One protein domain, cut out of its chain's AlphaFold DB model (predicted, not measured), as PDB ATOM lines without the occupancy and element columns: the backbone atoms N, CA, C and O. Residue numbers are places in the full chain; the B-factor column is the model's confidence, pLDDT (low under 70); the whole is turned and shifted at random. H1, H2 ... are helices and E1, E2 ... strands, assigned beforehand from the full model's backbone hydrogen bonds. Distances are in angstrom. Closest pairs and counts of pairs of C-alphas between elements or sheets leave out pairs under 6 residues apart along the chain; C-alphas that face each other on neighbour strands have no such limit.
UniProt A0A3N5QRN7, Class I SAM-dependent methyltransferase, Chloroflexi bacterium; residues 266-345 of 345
ATOM      1  N   PRO A 266      11.428  -6.179 -47.922       89.62
ATOM      2  CA  PRO A 266      12.869  -6.334 -47.868       89.62
ATOM      3  C   PRO A 266      13.275  -6.588 -46.423       89.62
ATOM      4  O   PRO A 266      12.962  -5.803 -45.528       89.62
ATOM      5  N   VAL A 267      13.993  -7.684 -46.203       90.50
ATOM      6  CA  VAL A 267      14.572  -7.985 -44.897       90.50
ATOM      7  C   VAL A 267      15.844  -7.165 -44.750       90.50
ATOM      8  O   VAL A 267      16.790  -7.337 -45.521       90.50
ATOM      9  N   LEU A 268      15.860  -6.276 -43.764       94.75
ATOM     10  CA  LEU A 268      17.027  -5.464 -43.444       94.75
ATOM     11  C   LEU A 268      17.978  -6.231 -42.518       94.75
ATOM     12  O   LEU A 268      17.526  -7.054 -41.715       94.75
ATOM     13  N   PRO A 269      19.297  -5.983 -42.605       96.00
ATOM     14  CA  PRO A 269      20.232  -6.541 -41.642       96.00
ATOM     15  C   PRO A 269      19.929  -5.993 -40.244       96.00
ATOM     16  O   PRO A 269      19.541  -4.835 -40.091       96.00
ATOM     17  N   LEU A 270      20.143  -6.824 -39.225       97.06
ATOM     18  CA  LEU A 270      20.157  -6.368 -37.838       97.06
ATOM     19  C   LEU A 270      21.558  -5.884 -37.477       97.06
ATOM     20  O   LEU A 270      22.548  -6.534 -37.820       97.06
ATOM     21  N   SER A 271      21.631  -4.768 -36.763       96.38
ATOM     22  CA  SER A 271      22.887  -4.209 -36.275       96.38
ATOM     23  C   SER A 271      22.698  -3.597 -34.896       96.38
ATOM     24  O   SER A 271      21.643  -3.047 -34.584       96.38
ATOM     25  N   GLU A 272      23.767  -3.624 -34.101       94.81
ATOM     26  CA  GLU A 272      23.922  -2.664 -33.011       94.81
ATOM     27  C   GLU A 272      23.852  -1.228 -33.569       94.81
ATOM     28  O   GLU A 272      24.118  -1.020 -34.764       94.81
ATOM     29  N   PRO A 273      23.510  -0.228 -32.741       95.88
ATOM     30  CA  PRO A 273      23.460   1.148 -33.206       95.88
ATOM     31  C   PRO A 273      24.797   1.608 -33.812       95.88
ATOM     32  O   PRO A 273      25.867   1.383 -33.247       95.88
ATOM     33  N   LEU A 274      24.702   2.251 -34.974       96.31
ATOM     34  CA  LEU A 274      25.809   2.841 -35.732       96.31
ATOM     35  C   LEU A 274      25.946   4.333 -35.374       96.31
ATOM     36  O   LEU A 274      25.639   4.748 -34.259       96.31
ATOM     37  N   THR A 275      26.403   5.165 -36.311       97.19
ATOM     38  CA  THR A 275      26.607   6.604 -36.068       97.19
ATOM     39  C   THR A 275      25.289   7.389 -35.972       97.19
ATOM     40  O   THR A 275      25.186   8.346 -35.202       97.19
ATOM     41  N   PHE A 276      24.267   7.000 -36.741       97.94
ATOM     42  CA  PHE A 276      22.988   7.709 -36.821       97.94
ATOM     43  C   PHE A 276      21.811   6.806 -36.470       97.94
ATOM     44  O   PHE A 276      21.665   5.733 -37.049       97.94
ATOM     45  N   LEU A 277      20.919   7.300 -35.609       97.50
ATOM     46  CA  LEU A 277      19.579   6.761 -35.393       97.50
ATOM     47  C   LEU A 277      18.606   7.459 -36.345       97.50
ATOM     48  O   LEU A 277      18.533   8.686 -36.369       97.50
ATOM     49  N   LEU A 278      17.836   6.694 -37.106       98.00
ATOM     50  CA  LEU A 278      16.878   7.213 -38.075       98.00
ATOM     51  C   LEU A 278      15.461   6.828 -37.641       98.00
ATOM     52  O   LEU A 278      15.136   5.648 -37.510       98.00
ATOM     53  N   GLU A 279      14.618   7.834 -37.425       97.06
ATOM     54  CA  GLU A 279      13.198   7.695 -37.100       97.06
ATOM     55  C   GLU A 279      12.369   7.842 -38.385       97.06
ATOM     56  O   GLU A 279      12.311   8.953 -38.927       97.06
ATOM     57  N   PRO A 280      11.746   6.767 -38.910       97.94
ATOM     58  CA  PRO A 280      10.901   6.874 -40.093       97.94
ATOM     59  C   PRO A 280       9.632   7.691 -39.850       97.94
ATOM     60  O   PRO A 280       9.027   7.635 -38.779       97.94
ATOM     61  N   ASP A 281       9.181   8.391 -40.887       98.25
ATOM     62  CA  ASP A 281       7.924   9.129 -40.884       98.25
ATOM     63  C   ASP A 281       6.729   8.194 -40.591       98.25
ATOM     64  O   ASP A 281       6.670   7.074 -41.112       98.25
ATOM     65  N   PRO A 282       5.721   8.645 -39.825       98.00
ATOM     66  CA  PRO A 282       4.536   7.846 -39.521       98.00
ATOM     67  C   PRO A 282       3.790   7.253 -40.733       98.00
ATOM     68  O   PRO A 282       3.158   6.204 -40.594       98.00
ATOM     69  N   SER A 283       3.857   7.868 -41.922       98.19
ATOM     70  CA  SER A 283       3.287   7.301 -43.156       98.19
ATOM     71  C   SER A 283       4.010   6.032 -43.601       98.19
ATOM     72  O   SER A 283       3.351   5.081 -44.014       98.19
ATOM     73  N   ILE A 284       5.335   5.968 -43.438       97.69
ATOM     74  CA  ILE A 284       6.149   4.777 -43.724       97.69
ATOM     75  C   ILE A 284       5.772   3.649 -42.776       97.69
ATOM     76  O   ILE A 284       5.555   2.516 -43.212       97.69
ATOM     77  N   LEU A 285       5.644   3.973 -41.485       96.06
ATOM     78  CA  LEU A 285       5.262   3.009 -40.453       96.06
ATOM     79  C   LEU A 285       3.905   2.385 -40.767       96.06
ATOM     80  O   LEU A 285       3.744   1.168 -40.740       96.06
ATOM     81  N   ARG A 286       2.918   3.225 -41.090       96.25
ATOM     82  CA  ARG A 286       1.547   2.772 -41.340       96.25
ATOM     83  C   ARG A 286       1.374   2.073 -42.680       96.25
ATOM     84  O   ARG A 286       0.554   1.164 -42.761       96.25
ATOM     85  N   ALA A 287       2.168   2.429 -43.687       95.38
ATOM     86  CA  ALA A 287       2.200   1.721 -44.963       95.38
ATOM     87  C   ALA A 287       2.947   0.372 -44.897       95.38
ATOM     88  O   ALA A 287       2.846  -0.415 -45.840       95.38
ATOM     89  N   GLY A 288       3.679   0.087 -43.809       93.88
ATOM     90  CA  GLY A 288       4.527  -1.104 -43.700       93.88
ATOM     91  C   GLY A 288       5.725  -1.045 -44.650       93.88
ATOM     92  O   GLY A 288       6.037  -2.024 -45.310       93.88
ATOM     93  N   LEU A 289       6.352   0.128 -44.789       95.62
ATOM     94  CA  LEU A 289       7.424   0.375 -45.766       95.62
ATOM     95  C   LEU A 289       8.787   0.630 -45.109       95.62
ATOM     96  O   LEU A 289       9.667   1.238 -45.712       95.62
ATOM     97  N   VAL A 290       8.977   0.186 -43.864       95.81
ATOM     98  CA  VAL A 290      10.251   0.356 -43.140       95.81
ATOM     99  C   VAL A 290      11.381  -0.394 -43.847       95.81
ATOM    100  O   VAL A 290      12.449   0.180 -44.047       95.81
ATOM    101  N   GLY A 291      11.128  -1.632 -44.290       95.00
ATOM    102  CA  GLY A 291      12.090  -2.427 -45.059       95.00
ATOM    103  C   GLY A 291      12.491  -1.755 -46.376       95.00
ATOM    104  O   GLY A 291      13.671  -1.653 -46.701       95.00
ATOM    105  N   ASP A 292      11.510  -1.215 -47.102       95.94
ATOM    106  CA  ASP A 292      11.732  -0.440 -48.327       95.94
ATOM    107  C   ASP A 292      12.582   0.806 -48.092       95.94
ATOM    108  O   ASP A 292      13.550   1.056 -48.813       95.94
ATOM    109  N   LEU A 293      12.241   1.578 -47.062       96.94
ATOM    110  CA  LEU A 293      12.976   2.782 -46.716       96.94
ATOM    111  C   LEU A 293      14.414   2.460 -46.299       96.94
ATOM    112  O   LEU A 293      15.335   3.134 -46.754       96.94
ATOM    113  N   GLY A 294      14.624   1.431 -45.478       96.50
ATOM    114  CA  GLY A 294      15.969   1.034 -45.068       96.50
ATOM    115  C   GLY A 294      16.828   0.573 -46.239       96.50
ATOM    116  O   GLY A 294      17.988   0.963 -46.313       96.50
ATOM    117  N   ALA A 295      16.258  -0.141 -47.214       95.25
ATOM    118  CA  ALA A 295      16.984  -0.548 -48.416       95.25
ATOM    119  C   ALA A 295      17.393   0.657 -49.283       95.25
ATOM    120  O   ALA A 295      18.505   0.694 -49.801       95.25
ATOM    121  N   ILE A 296      16.524   1.669 -49.411       95.62
ATOM    122  CA  ILE A 296      16.840   2.931 -50.108       95.62
ATOM    123  C   ILE A 296      17.977   3.687 -49.408       95.62
ATOM    124  O   ILE A 296      18.760   4.377 -50.061       95.62
ATOM    125  N   LEU A 297      18.036   3.592 -48.081       96.38
ATOM    126  CA  LEU A 297      18.991   4.308 -47.240       96.38
ATOM    127  C   LEU A 297      20.288   3.541 -46.970       96.38
ATOM    128  O   LEU A 297      21.163   4.109 -46.321       96.38
ATOM    129  N   ASP A 298      20.401   2.293 -47.433       95.56
ATOM    130  CA  ASP A 298      21.463   1.361 -47.029       95.56
ATOM    131  C   ASP A 298      21.599   1.277 -45.492       95.56
ATOM    132  O   ASP A 298      22.684   1.356 -44.918       95.56
ATOM    133  N   ALA A 299      20.453   1.196 -44.807       97.06
ATOM    134  CA  ALA A 299      20.350   1.207 -43.352       97.06
ATOM    135  C   ALA A 299      20.022  -0.181 -42.780       97.06
ATOM    136  O   ALA A 299      19.397  -1.023 -43.428       97.06
ATOM    137  N   ALA A 300      20.395  -0.390 -41.519       97.38
ATOM    138  CA  ALA A 300      20.085  -1.587 -40.744       97.38
ATOM    139  C   ALA A 300      18.929  -1.337 -39.762       97.38
ATOM    140  O   ALA A 300      18.647  -0.195 -39.396       97.38
ATOM    141  N   GLN A 301      18.278  -2.403 -39.297       96.50
ATOM    142  CA  GLN A 301      17.343  -2.348 -38.171       96.50
ATOM    143  C   GLN A 301      18.063  -2.611 -36.849       96.50
ATOM    144  O   GLN A 301      18.979  -3.429 -36.776       96.50
ATOM    145  N   LEU A 302      17.598  -1.947 -35.791       94.31
ATOM    146  CA  LEU A 302      18.056  -2.219 -34.425       94.31
ATOM    147  C   LEU A 302      17.411  -3.482 -33.841       94.31
ATOM    148  O   LEU A 302      18.027  -4.200 -33.063       94.31
ATOM    149  N   ASP A 303      16.156  -3.739 -34.207       93.25
ATOM    150  CA  ASP A 303      15.369  -4.871 -33.728       93.25
ATOM    151  C   ASP A 303      14.289  -5.221 -34.770       93.25
ATOM    152  O   ASP A 303      13.753  -4.306 -35.404       93.25
ATOM    153  N   PRO A 304      13.917  -6.503 -34.948       88.88
ATOM    154  CA  PRO A 304      12.874  -6.903 -35.900       88.88
ATOM    155  C   PRO A 304      11.496  -6.272 -35.653       88.88
ATOM    156  O   PRO A 304      10.687  -6.180 -36.572       88.88
ATOM    157  N   SER A 305      11.200  -5.888 -34.411       87.75
ATOM    158  CA  SER A 305       9.900  -5.363 -33.976       87.75
ATOM    159  C   SER A 305       9.862  -3.840 -33.836       87.75
ATOM    160  O   SER A 305       8.790  -3.266 -33.626       87.75
ATOM    161  N   ILE A 306      11.011  -3.172 -33.959       89.88
ATOM    162  CA  ILE A 306      11.139  -1.725 -33.794       89.88
ATOM    163  C   ILE A 306      11.429  -1.099 -35.157       89.88
ATOM    164  O   ILE A 306      12.297  -1.534 -35.905       89.88
ATOM    165  N   ALA A 307      10.702  -0.033 -35.482       93.94
ATOM    166  CA  ALA A 307      10.813   0.604 -36.789       93.94
ATOM    167  C   ALA A 307      12.028   1.535 -36.952       93.94
ATOM    168  O   ALA A 307      12.268   2.025 -38.051       93.94
ATOM    169  N   TYR A 308      12.773   1.808 -35.879       95.81
ATOM    170  CA  TYR A 308      13.980   2.626 -35.948       95.81
ATOM    171  C   TYR A 308      15.058   1.935 -36.784       95.81
ATOM    172  O   TYR A 308      15.330   0.742 -36.625       95.81
ATOM    173  N   LEU A 309      15.687   2.726 -37.647       97.56
ATOM    174  CA  LEU A 309      16.799   2.306 -38.488       97.56
ATOM    175  C   LEU A 309      18.102   2.917 -37.967       97.56
ATOM    176  O   LEU A 309      18.090   3.905 -37.232       97.56
ATOM    177  N   THR A 310      19.232   2.351 -38.370       98.06
ATOM    178  CA  THR A 310      20.561   2.871 -38.050       98.06
ATOM    179  C   THR A 310      21.467   2.863 -39.277       98.06
ATOM    180  O   THR A 310      21.383   1.955 -40.103       98.06
ATOM    181  N   ALA A 311      22.336   3.867 -39.403       97.69
ATOM    182  CA  ALA A 311      23.263   4.013 -40.531       97.69
ATOM    183  C   ALA A 311      24.594   4.654 -40.100       97.69
ATOM    184  O   ALA A 311      24.653   5.371 -39.099       97.69
ATOM    185  N   ASP A 312      25.662   4.426 -40.868       96.56
ATOM    186  CA  ASP A 312      26.970   5.061 -40.634       96.56
ATOM    187  C   ASP A 312      27.065   6.479 -41.204       96.56
ATOM    188  O   ASP A 312      27.817   7.314 -40.700       96.56
ATOM    189  N   SER A 313      26.290   6.780 -42.245       93.81
ATOM    190  CA  SER A 313      26.285   8.085 -42.902       93.81
ATOM    191  C   SER A 313      24.997   8.855 -42.640       93.81
ATOM    192  O   SER A 313      23.907   8.284 -42.616       93.81
ATOM    193  N   ALA A 314      25.120  10.179 -42.535       91.56
ATOM    194  CA  ALA A 314      23.971  11.072 -42.515       91.56
ATOM    195  C   ALA A 314      23.144  10.924 -43.800       91.56
ATOM    196  O   ALA A 314      23.682  10.696 -44.885       91.56
ATOM    197  N   THR A 315      21.836  11.133 -43.686       91.75
ATOM    198  CA  THR A 315      20.911  11.130 -44.818       91.75
ATOM    199  C   THR A 315      20.046  12.383 -44.808       91.75
ATOM    200  O   THR A 315      19.626  12.852 -43.752       91.75
ATOM    201  N   ASN A 316      19.767  12.909 -46.002       90.31
ATOM    202  CA  ASN A 316      18.844  14.024 -46.219       90.31
ATOM    203  C   ASN A 316      17.477  13.542 -46.732       90.31
ATOM    204  O   ASN A 316      16.730  14.312 -47.335       90.31
ATOM    205  N   ASN A 317      17.164  12.253 -46.570       95.25
ATOM    206  CA  ASN A 317      15.891  11.710 -47.022       95.25
ATOM    207  C   ASN A 317      14.741  12.285 -46.172       95.25
ATOM    208  O   ASN A 317      14.785  12.186 -44.947       95.25
ATOM    209  N   PRO A 318      13.698  12.859 -46.795       96.00
ATOM    210  CA  PRO A 318      12.621  13.532 -46.073       96.00
ATOM    211  C   PRO A 318      11.784  12.578 -45.210       96.00
ATOM    212  O   PRO A 318      11.157  13.025 -44.257       96.00
ATOM    213  N   PHE A 319      11.784  11.275 -45.509       97.56
ATOM    214  CA  PHE A 319      11.043  10.266 -44.753       97.56
ATOM    215  C   PHE A 319      11.705   9.844 -43.444       97.56
ATOM    216  O   PHE A 319      11.149   8.992 -42.756       97.56
ATOM    217  N   VAL A 320      12.870  10.387 -43.092       96.88
ATOM    218  CA  VAL A 320      13.502  10.101 -41.805       96.88
ATOM    219  C   VAL A 320      13.884  11.376 -41.085       96.88
ATOM    220  O   VAL A 320      14.371  12.339 -41.677       96.88
ATOM    221  N   ARG A 321      13.738  11.349 -39.766       96.00
ATOM    222  CA  ARG A 321      14.462  12.259 -38.891       96.00
ATOM    223  C   ARG A 321      15.706  11.541 -38.386       96.00
ATOM    224  O   ARG A 321      15.604  10.525 -37.704       96.00
ATOM    225  N   GLY A 322      16.873  12.054 -38.761       95.56
ATOM    226  CA  GLY A 322      18.158  11.527 -38.316       95.56
ATOM    227  C   GLY A 322      18.640  12.203 -37.037       95.56
ATOM    228  O   GLY A 322      18.590  13.427 -36.920       95.56
ATOM    229  N   TYR A 323      19.153  11.404 -36.110       96.19
ATOM    230  CA  TYR A 323      19.808  11.840 -34.883       96.19
ATOM    231  C   TYR A 323      21.212  11.242 -34.840       96.19
ATOM    232  O   TYR A 323      21.391  10.062 -35.141       96.19
ATOM    233  N   ILE A 324      22.211  12.039 -34.466       96.94
ATOM    234  CA  ILE A 324      23.556  11.520 -34.196       96.94
ATOM    235  C   ILE A 324      23.510  10.803 -32.849       96.94
ATOM    236  O   ILE A 324      23.006  11.355 -31.870       96.94
ATOM    237  N   ILE A 325      24.027   9.580 -32.805       95.56
ATOM    238  CA  ILE A 325      24.174   8.838 -31.558       95.56
ATOM    239  C   ILE A 325      25.453   9.323 -30.878       95.56
ATOM    240  O   ILE A 325      26.549   9.129 -31.395       95.56
ATOM    241  N   GLU A 326      25.311   9.971 -29.723       93.50
ATOM    242  CA  GLU A 326      26.465  10.428 -28.940       93.50
ATOM    243  C   GLU A 326      27.010   9.313 -28.044       93.50
ATOM    244  O   GLU A 326      28.219   9.107 -27.980       93.50
ATOM    245  N   ASP A 327      26.120   8.561 -27.388       91.31
ATOM    246  CA  ASP A 327      26.496   7.533 -26.423       91.31
ATOM    247  C   ASP A 327      25.480   6.387 -26.392       91.31
ATOM    248  O   ASP A 327      24.273   6.588 -26.551       91.31
ATOM    249  N   LEU A 328      25.979   5.177 -26.127       90.75
ATOM    250  CA  LEU A 328      25.192   3.953 -25.988       90.75
ATOM    251  C   LEU A 328      25.318   3.417 -24.565       90.75
ATOM    252  O   LEU A 328      26.410   3.109 -24.090       90.75
ATOM    253  N   LEU A 329      24.184   3.306 -23.877       90.75
ATOM    254  CA  LEU A 329      24.123   2.910 -22.476       90.75
ATOM    255  C   LEU A 329      23.145   1.745 -22.297       90.75
ATOM    256  O   LEU A 329      22.076   1.745 -22.909       90.75
ATOM    257  N   PRO A 330      23.443   0.777 -21.412       89.25
ATOM    258  CA  PRO A 330      22.477  -0.251 -21.057       89.25
ATOM    259  C   PRO A 330      21.265   0.378 -20.362       89.25
ATOM    260  O   PRO A 330      21.390   1.352 -19.610       89.25
ATOM    261  N   PHE A 331      20.083  -0.210 -20.556       90.31
ATOM    262  CA  PHE A 331      18.869   0.273 -19.906       90.31
ATOM    263  C   PHE A 331      18.935   0.058 -18.386       90.31
ATOM    264  O   PHE A 331      18.626  -1.009 -17.859       90.31
ATOM    265  N   HIS A 332      19.342   1.105 -17.668       94.88
ATOM    266  CA  HIS A 332      19.396   1.120 -16.214       94.88
ATOM    267  C   HIS A 332      19.047   2.518 -15.691       94.88
ATOM    268  O   HIS A 332      19.886   3.421 -15.661       94.88
ATOM    269  N   LEU A 333      17.802   2.696 -15.234       93.12
ATOM    270  CA  LEU A 333      17.217   4.007 -14.905       93.12
ATOM    271  C   LEU A 333      18.091   4.890 -14.003       93.12
ATOM    272  O   LEU A 333      18.160   6.098 -14.212       93.12
ATOM    273  N   LYS A 334      18.774   4.314 -13.005       94.06
ATOM    274  CA  LYS A 334      19.645   5.086 -12.103       94.06
ATOM    275  C   LYS A 334      20.879   5.648 -12.819       94.06
ATOM    276  O   LYS A 334      21.265   6.774 -12.528       94.06
ATOM    277  N   LEU A 335      21.475   4.873 -13.729       92.38
ATOM    278  CA  LEU A 335      22.655   5.297 -14.488       92.38
ATOM    279  C   LEU A 335      22.256   6.341 -15.529       92.38
ATOM    280  O   LEU A 335      22.884   7.387 -15.599       92.38
ATOM    281  N   LEU A 336      21.149   6.108 -16.240       93.44
ATOM    282  CA  LEU A 336      20.607   7.060 -17.213       93.44
ATOM    283  C   LEU A 336      20.270   8.414 -16.575       93.44
ATOM    284  O   LEU A 336      20.616   9.452 -17.122       93.44
ATOM    285  N   ARG A 337      19.647   8.429 -15.387       92.69
ATOM    286  CA  ARG A 337      19.358   9.684 -14.668       92.69
ATOM    287  C   ARG A 337      20.619  10.439 -14.265       92.69
ATOM    288  O   ARG A 337      20.653  11.653 -14.413       92.69
ATOM    289  N   ALA A 338      21.620   9.736 -13.731       93.94
ATOM    290  CA  ALA A 338      22.890  10.360 -13.362       93.94
ATOM    291  C   ALA A 338      23.577  10.963 -14.596       93.94
ATOM    292  O   ALA A 338      23.971  12.123 -14.573       93.94
ATOM    293  N   TYR A 339      23.604  10.203 -15.687       92.88
ATOM    294  CA  TYR A 339      24.180  10.603 -16.962       92.88
ATOM    295  C   TYR A 339      23.513  11.844 -17.582       92.88
ATOM    296  O   TYR A 339      24.195  12.789 -17.968       92.88
ATOM    297  N   LEU A 340      22.176  11.876 -17.644       92.25
ATOM    298  CA  LEU A 340      21.438  13.034 -18.166       92.25
ATOM    299  C   LEU A 340      21.647  14.280 -17.296       92.25
ATOM    300  O   LEU A 340      21.837  15.373 -17.824       92.25
ATOM    301  N   LEU A 341      21.694  14.105 -15.970       93.94
ATOM    302  CA  LEU A 341      21.941  15.199 -15.031       93.94
ATOM    303  C   LEU A 341      23.350  15.790 -15.184       93.94
ATOM    304  O   LEU A 341      23.495  17.010 -15.149       93.94
ATOM    305  N   GLU A 342      24.372  14.960 -15.407       93.44
ATOM    306  CA  GLU A 342      25.736  15.421 -15.722       93.44
ATOM    307  C   GLU A 342      25.795  16.259 -17.010       93.44
ATOM    308  O   GLU A 342      26.649  17.135 -17.139       93.44
ATOM    309  N   ARG A 343      24.857  16.035 -17.939       90.50
ATOM    310  CA  ARG A 343      24.733  16.762 -19.210       90.50
ATOM    311  C   ARG A 343      23.728  17.915 -19.186       90.50
ATOM    312  O   ARG A 343      23.597  18.618 -20.184       90.50
ATOM    313  N   GLY A 344      23.050  18.139 -18.059       90.56
ATOM    314  CA  GLY A 344      22.086  19.227 -17.892       90.56
ATOM    315  C   GLY A 344      20.807  19.080 -18.724       90.56
ATOM    316  O   GLY A 344      20.223  20.099 -19.093       90.56
ATOM    317  N   VAL A 345      20.402  17.841 -19.030       84.50
ATOM    318  CA  VAL A 345      19.152  17.502 -19.743       84.50
ATOM    319  C   VAL A 345      18.011  17.239 -18.769       84.50
ATOM    320  O   VAL A 345      18.245  16.542 -17.753       84.50
TER     321      VAL A 345
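This is residues 266 to 345 of the 345 residues of the protein "Class I SAM-dependent methyltransferase" of Chloroflexi bacterium (UniProt A0A3N5QRN7). A small antiparallel sheet, E2 E1 E3, has H2 over one face and H1 past the end of E1; an arm leads off to H3, far from this body, with residues 330 to 336 standing free. Under half of the 80 printed residues are in named elements, in order E1, H1, H2, E2, E3, H3, class mixed. It is only just compact, close to loose: radius of gyration of the C-alphas 14.0 A, spans 39 by 24 by 22 A.

Inner strand E1, residues 276 to 280, is antiparallel to E3, residues 320 to 324 (N 277 to O 323, 2.8 A), and E2, residues 309 to 311 (N 278 to O 309, 2.8 A). H2, residues 290 to 297, is on the sheet at height 9.2 A; its closest C-alphas to E2 are Gly 294 and Leu 309, 6.8 A. H1, residues 282 to 287, is close to H2 but not clearly touching (Ile 284 and Val 290, 6.1 A). H3, residues 333 to 342, touches no helix. In H1, H2 and H3 every O i to N i+4 pair is within hydrogen-bond range.

E1 spans 12.5 A from C-alpha 276 at (22.988, 7.709, -36.821), H1 8.5 A, H2 10.4 A, E2 7.0 A, E3 12.7 A, and H3 14.3 A to C-alpha 342 at (25.736, 15.421, -15.722).

The C-alphas farthest apart, Pro 266 and Glu 342, are 40.9 A apart. The printed part has no cut; the link H2 to E2 is long. No printed residue is under 70 in pLDDT.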